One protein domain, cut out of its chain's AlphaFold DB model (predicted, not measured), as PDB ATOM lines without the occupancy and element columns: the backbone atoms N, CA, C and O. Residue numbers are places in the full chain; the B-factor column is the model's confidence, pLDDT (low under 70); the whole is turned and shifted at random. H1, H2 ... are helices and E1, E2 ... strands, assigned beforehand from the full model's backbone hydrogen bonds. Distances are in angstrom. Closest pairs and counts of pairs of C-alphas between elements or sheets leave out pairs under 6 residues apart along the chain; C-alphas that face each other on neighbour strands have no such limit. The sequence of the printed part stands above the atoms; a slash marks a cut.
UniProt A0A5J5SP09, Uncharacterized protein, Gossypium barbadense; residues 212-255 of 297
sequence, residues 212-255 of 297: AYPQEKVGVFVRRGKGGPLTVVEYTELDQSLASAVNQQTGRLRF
ATOM      1  N   ALA A 212    -104.663 212.624 -32.034       91.25
ATOM      2  CA  ALA A 212    -104.069 213.179 -30.820       91.25
ATOM      3  C   ALA A 212    -103.389 214.532 -31.080       91.25
ATOM      4  O   ALA A 212    -103.503 215.449 -30.271       91.25
ATOM      5  N   TYR A 213    -102.711 214.664 -32.221       92.88
ATOM      6  CA  TYR A 213    -101.995 215.873 -32.640       92.88
ATOM      7  C   TYR A 213    -101.846 215.913 -34.176       92.88
ATOM      8  O   TYR A 213    -101.935 214.866 -34.824       92.88
ATOM      9  N   PRO A 214    -101.617 217.086 -34.804       92.19
ATOM     10  CA  PRO A 214    -101.597 217.228 -36.268       92.19
ATOM     11  C   PRO A 214    -100.620 216.299 -37.004       92.19
ATOM     12  O   PRO A 214    -100.932 215.806 -38.087       92.19
ATOM     13  N   GLN A 215     -99.452 216.033 -36.419       92.56
ATOM     14  CA  GLN A 215     -98.361 215.260 -37.028       92.56
ATOM     15  C   GLN A 215     -98.481 213.743 -36.812       92.56
ATOM     16  O   GLN A 215     -97.600 212.993 -37.234       92.56
ATOM     17  N   GLU A 216     -99.540 213.277 -36.144       93.62
ATOM     18  CA  GLU A 216     -99.766 211.848 -35.927       93.62
ATOM     19  C   GLU A 216     -99.840 211.114 -37.277       93.62
ATOM     20  O   GLU A 216    -100.616 211.489 -38.164       93.62
ATOM     21  N   LYS A 217     -99.013 210.070 -37.434       91.12
ATOM     22  CA  LYS A 217     -98.872 209.286 -38.673       91.12
ATOM     23  C   LYS A 217     -99.992 208.258 -38.806       91.12
ATOM     24  O   LYS A 217     -99.761 207.056 -38.698       91.12
ATOM     25  N   VAL A 218    -101.200 208.756 -39.030       90.62
ATOM     26  CA  VAL A 218    -102.414 207.954 -39.167       90.62
ATOM     27  C   VAL A 218    -103.270 208.488 -40.308       90.62
ATOM     28  O   VAL A 218    -103.360 209.702 -40.511       90.62
ATOM     29  N   GLY A 219    -103.882 207.582 -41.070       91.56
ATOM     30  CA  GLY A 219    -104.880 207.956 -42.064       91.56
ATOM     31  C   GLY A 219    -106.116 208.554 -41.392       91.56
ATOM     32  O   GLY A 219    -106.473 208.176 -40.276       91.56
ATOM     33  N   VAL A 220    -106.780 209.494 -42.057       92.50
ATOM     34  CA  VAL A 220    -107.975 210.168 -41.530       92.50
ATOM     35  C   VAL A 220    -109.159 209.987 -42.468       92.50
ATOM     36  O   VAL A 220    -109.012 210.049 -43.688       92.50
ATOM     37  N   PHE A 221    -110.349 209.787 -41.902       90.88
ATOM     38  CA  PHE A 221    -111.585 209.758 -42.675       90.88
ATOM     39  C   PHE A 221    -111.946 211.166 -43.149       90.88
ATOM     40  O   PHE A 221    -112.079 212.104 -42.357       90.88
ATOM     41  N   VAL A 222    -112.132 211.306 -44.459       90.00
ATOM     42  CA  VAL A 222    -112.468 212.561 -45.132       90.00
ATOM     43  C   VAL A 222    -113.635 212.325 -46.072       90.00
ATOM     44  O   VAL A 222    -113.663 211.344 -46.808       90.00
ATOM     45  N   ARG A 223    -114.590 213.256 -46.090       87.56
ATOM     46  CA  ARG A 223    -115.620 213.290 -47.127       87.56
ATOM     47  C   ARG A 223    -115.136 214.122 -48.310       87.56
ATOM     48  O   ARG A 223    -114.811 215.299 -48.140       87.56
ATOM     49  N   ARG A 224    -115.089 213.528 -49.503       83.31
ATOM     50  CA  ARG A 224    -114.674 214.218 -50.732       83.31
ATOM     51  C   ARG A 224    -115.829 215.072 -51.263       83.31
ATOM     52  O   ARG A 224    -116.758 214.553 -51.864       83.31
ATOM     53  N   GLY A 225    -115.774 216.384 -51.034       84.19
ATOM     54  CA  GLY A 225    -116.821 217.317 -51.470       84.19
ATOM     55  C   GLY A 225    -118.136 217.193 -50.685       84.19
ATOM     56  O   GLY A 225    -118.289 216.362 -49.784       84.19
ATOM     57  N   LYS A 226    -119.111 218.055 -51.000       85.12
ATOM     58  CA  LYS A 226    -120.428 218.034 -50.348       85.12
ATOM     59  C   LYS A 226    -121.233 216.841 -50.871       85.12
ATOM     60  O   LYS A 226    -121.545 216.783 -52.049       85.12
ATOM     61  N   GLY A 227    -121.550 215.894 -49.990       81.81
ATOM     62  CA  GLY A 227    -122.322 214.695 -50.340       81.81
ATOM     63  C   GLY A 227    -121.536 213.594 -51.064       81.81
ATOM     64  O   GLY A 227    -122.116 212.553 -51.348       81.81
ATOM     65  N   GLY A 228    -120.239 213.781 -51.326       84.12
ATOM     66  CA  GLY A 228    -119.424 212.749 -51.965       84.12
ATOM     67  C   GLY A 228    -119.002 211.617 -51.019       84.12
ATOM     68  O   GLY A 228    -119.409 211.590 -49.843       84.12
ATOM     69  N   PRO A 229    -118.198 210.664 -51.530       81.94
ATOM     70  CA  PRO A 229    -117.826 209.469 -50.791       81.94
ATOM     71  C   PRO A 229    -116.989 209.821 -49.562       81.94
ATOM     72  O   PRO A 229    -116.223 210.794 -49.547       81.94
ATOM     73  N   LEU A 230    -117.160 209.013 -48.519       85.69
ATOM     74  CA  LEU A 230    -116.185 208.939 -47.444       85.69
ATOM     75  C   LEU A 230    -114.956 208.211 -48.000       85.69
ATOM     76  O   LEU A 230    -115.105 207.329 -48.828       85.69
ATOM     77  N   THR A 231    -113.756 208.640 -47.629       87.19
ATOM     78  CA  THR A 231    -112.498 208.003 -48.038       87.19
ATOM     79  C   THR A 231    -111.498 208.132 -46.903       87.19
ATOM     80  O   THR A 231    -111.529 209.135 -46.181       87.19
ATOM     81  N   VAL A 232    -110.557 207.203 -46.787       89.44
ATOM     82  CA  VAL A 232    -109.372 207.415 -45.950       89.44
ATOM     83  C   VAL A 232    -108.318 208.166 -46.763       89.44
ATOM     84  O   VAL A 232    -107.990 207.767 -47.877       89.44
ATOM     85  N   VAL A 233    -107.805 209.264 -46.212       88.62
ATOM     86  CA  VAL A 233    -106.620 209.957 -46.736       88.62
ATOM     87  C   VAL A 233    -105.443 209.581 -45.855       88.62
ATOM     88  O   VAL A 233    -105.471 209.839 -44.648       88.62
ATOM     89  N   GLU A 234    -104.423 208.959 -46.442       87.75
ATOM     90  CA  GLU A 234    -103.226 208.553 -45.709       87.75
ATOM     91  C   GLU A 234    -102.401 209.767 -45.266       87.75
ATOM     92  O   GLU A 234    -102.380 210.810 -45.921       87.75
ATOM     93  N   TYR A 235    -101.663 209.634 -44.160       84.50
ATOM     94  CA  TYR A 235    -100.851 210.736 -43.618       84.50
ATOM     95  C   TYR A 235     -99.759 211.224 -44.587       84.50
ATOM     96  O   TYR A 235     -99.256 212.332 -44.436       84.50
ATOM     97  N   THR A 236     -99.374 210.405 -45.568       84.00
ATOM     98  CA  THR A 236     -98.430 210.770 -46.637       84.00
ATOM     99  C   THR A 236     -99.064 211.600 -47.749       84.00
ATOM    100  O   THR A 236     -98.342 212.207 -48.533       84.00
ATOM    101  N   GLU A 237    -100.392 211.598 -47.840       84.31
ATOM    102  CA  GLU A 237    -101.187 212.301 -48.855       84.31
ATOM    103  C   GLU A 237    -101.844 213.571 -48.294       84.31
ATOM    104  O   GLU A 237    -102.357 214.395 -49.049       84.31
ATOM    105  N   LEU A 238    -101.841 213.730 -46.968       84.06
ATOM    106  CA  LEU A 238    -102.384 214.891 -46.282       84.06
ATOM    107  C   LEU A 238    -101.296 215.955 -46.121       84.06
ATOM    108  O   LEU A 238    -100.340 215.764 -45.366       84.06
ATOM    109  N   ASP A 239    -101.443 217.087 -46.808       88.12
ATOM    110  CA  ASP A 239    -100.501 218.193 -46.658       88.12
ATOM    111  C   ASP A 239    -100.517 218.774 -45.230       88.12
ATOM    112  O   ASP A 239    -101.483 218.640 -44.471       88.12
ATOM    113  N   GLN A 240     -99.420 219.432 -44.848       87.88
ATOM    114  CA  GLN A 240     -99.225 219.924 -43.483       87.88
ATOM    115  C   GLN A 240    -100.226 221.024 -43.090       87.88
ATOM    116  O   GLN A 240    -100.575 221.141 -41.909       87.88
ATOM    117  N   SER A 241    -100.711 221.800 -44.064       91.38
ATOM    118  CA  SER A 241    -101.691 222.867 -43.835       91.38
ATOM    119  C   SER A 241    -103.065 222.287 -43.489       91.38
ATOM    120  O   SER A 241    -103.688 222.711 -42.515       91.38
ATOM    121  N   LEU A 242    -103.489 221.238 -44.198       89.75
ATOM    122  CA  LEU A 242    -104.712 220.491 -43.934       89.75
ATOM    123  C   LEU A 242    -104.587 219.677 -42.649       89.75
ATOM    124  O   LEU A 242    -105.511 219.689 -41.837       89.75
ATOM    125  N   ALA A 243    -103.446 219.024 -42.413       89.44
ATOM    126  CA  ALA A 243    -103.204 218.248 -41.197       89.44
ATOM    127  C   ALA A 243    -103.322 219.094 -39.917       89.44
ATOM    128  O   ALA A 243    -103.750 218.579 -38.881       89.44
ATOM    129  N   SER A 244    -102.978 220.383 -40.008       93.19
ATOM    130  CA  SER A 244    -103.043 221.355 -38.908       93.19
ATOM    131  C   SER A 244    -104.307 222.221 -38.932       93.19
ATOM    132  O   SER A 244    -104.484 223.062 -38.053       93.19
ATOM    133  N   ALA A 245    -105.196 222.040 -39.914       93.38
ATOM    134  CA  ALA A 245    -106.390 222.860 -40.055       93.38
ATOM    135  C   ALA A 245    -107.328 222.670 -38.857       93.38
ATOM    136  O   ALA A 245    -107.660 221.544 -38.478       93.38
ATOM    137  N   VAL A 246    -107.809 223.778 -38.297       94.06
ATOM    138  CA  VAL A 246    -108.711 223.799 -37.140       94.06
ATOM    139  C   VAL A 246    -110.122 224.167 -37.589       94.06
ATOM    140  O   VAL A 246    -110.331 225.055 -38.416       94.06
ATOM    141  N   ASN A 247    -111.116 223.475 -37.045       91.81
ATOM    142  CA  ASN A 247    -112.509 223.876 -37.142       91.81
ATOM    143  C   ASN A 247    -112.756 225.024 -36.149       91.81
ATOM    144  O   ASN A 247    -112.695 224.819 -34.938       91.81
ATOM    145  N   GLN A 248    -113.059 226.215 -36.670       92.44
ATOM    146  CA  GLN A 248    -113.197 227.443 -35.875       92.44
ATOM    147  C   GLN A 248    -114.321 227.388 -34.827       92.44
ATOM    148  O   GLN A 248    -114.207 228.031 -33.794       92.44
ATOM    149  N   GLN A 249    -115.379 226.602 -35.054       91.94
ATOM    150  CA  GLN A 249    -116.498 226.482 -34.110       91.94
ATOM    151  C   GLN A 249    -116.170 225.568 -32.929       91.94
ATOM    152  O   GLN A 249    -116.611 225.799 -31.809       91.94
ATOM    153  N   THR A 250    -115.417 224.497 -33.182       90.19
ATOM    154  CA  THR A 250    -115.128 223.467 -32.171       90.19
ATOM    155  C   THR A 250    -113.752 223.618 -31.530       90.19
ATOM    156  O   THR A 250    -113.481 222.951 -30.534       90.19
ATOM    157  N   GLY A 251    -112.858 224.419 -32.122       91.06
ATOM    158  CA  GLY A 251    -111.453 224.543 -31.716       91.06
ATOM    159  C   GLY A 251    -110.622 223.273 -31.937       91.06
ATOM    160  O   GLY A 251    -109.491 223.180 -31.469       91.06
ATOM    161  N   ARG A 252    -111.170 222.264 -32.624       89.25
ATOM    162  CA  ARG A 252    -110.532 220.954 -32.842       89.25
ATOM    163  C   ARG A 252    -109.971 220.840 -34.250       89.25
ATOM    164  O   ARG A 252    -110.383 221.570 -35.149       89.25
ATOM    165  N   LEU A 253    -109.085 219.867 -34.467       93.00
ATOM    166  CA  LEU A 253    -108.613 219.538 -35.812       93.00
ATOM    167  C   LEU A 253    -109.795 219.230 -36.735       93.00
ATOM    168  O   LEU A 253    -110.684 218.445 -36.399       93.00
ATOM    169  N   ARG A 254    -109.785 219.849 -37.915       91.56
ATOM    170  CA  ARG A 254    -110.802 219.668 -38.951       91.56
ATOM    171  C   ARG A 254    -110.845 218.219 -39.428       91.56
ATOM    172  O   ARG A 254    -111.928 217.675 -39.615       91.56
ATOM    173  N   PHE A 255    -109.679 217.593 -39.577       91.12
ATOM    174  CA  PHE A 255    -109.532 216.179 -39.921       91.12
ATOM    175  C   PHE A 255    -109.040 215.409 -38.695       91.12
ATOM    176  O   PHE A 255    -107.841 215.236 -38.483       91.12
TER     177      PHE A 255
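What this domain is: This is residues 212 to 255 of the 297 residues of an uncharacterized protein of Gossypium barbadense (UniProt A0A5J5SP09). Little regular structure is here: a small, compact fold made mostly of loops, with the two-stranded hairpin of E1 and E2 on one side, and on the other the short helix H1 and a small loop in which residues 246 to 247 pair with 252 to 253, antiparallel. The printed part has 44 residues, of which 12 are in named elements, in the order E1, E2, H1; the class is mixed. It is compact, with a radius of gyration of the C-alphas of 10.6 A, and spans 26 by 25 by 16 A.

Where its parts are: Strand E1, residues 220 to 223, is 10.0 A long and begins at C-alpha 220 (-107.975, 210.168, -41.530). Strand E2, residues 230 to 233, is 9.6 A long. Helix H1, residues 240 to 243, ends at C-alpha 243 (-103.204, 218.248, -41.197).

How they stand to each other: E1 and E2 form an antiparallel hairpin, their directions 140 degrees apart; N 222 and O 231 are within hydrogen-bond range at 2.8 A. E1 and H1 are apart. H1 is too short for any O i to N i+4 pair; its 1 O i to N i+3 pair is not within range.

The domain as a whole: The C-alphas farthest apart, of Gln 215 and Gly 227, are 27.4 A apart. The printed part has no cut, and both links are short. No printed residue is under 70 in pLDDT.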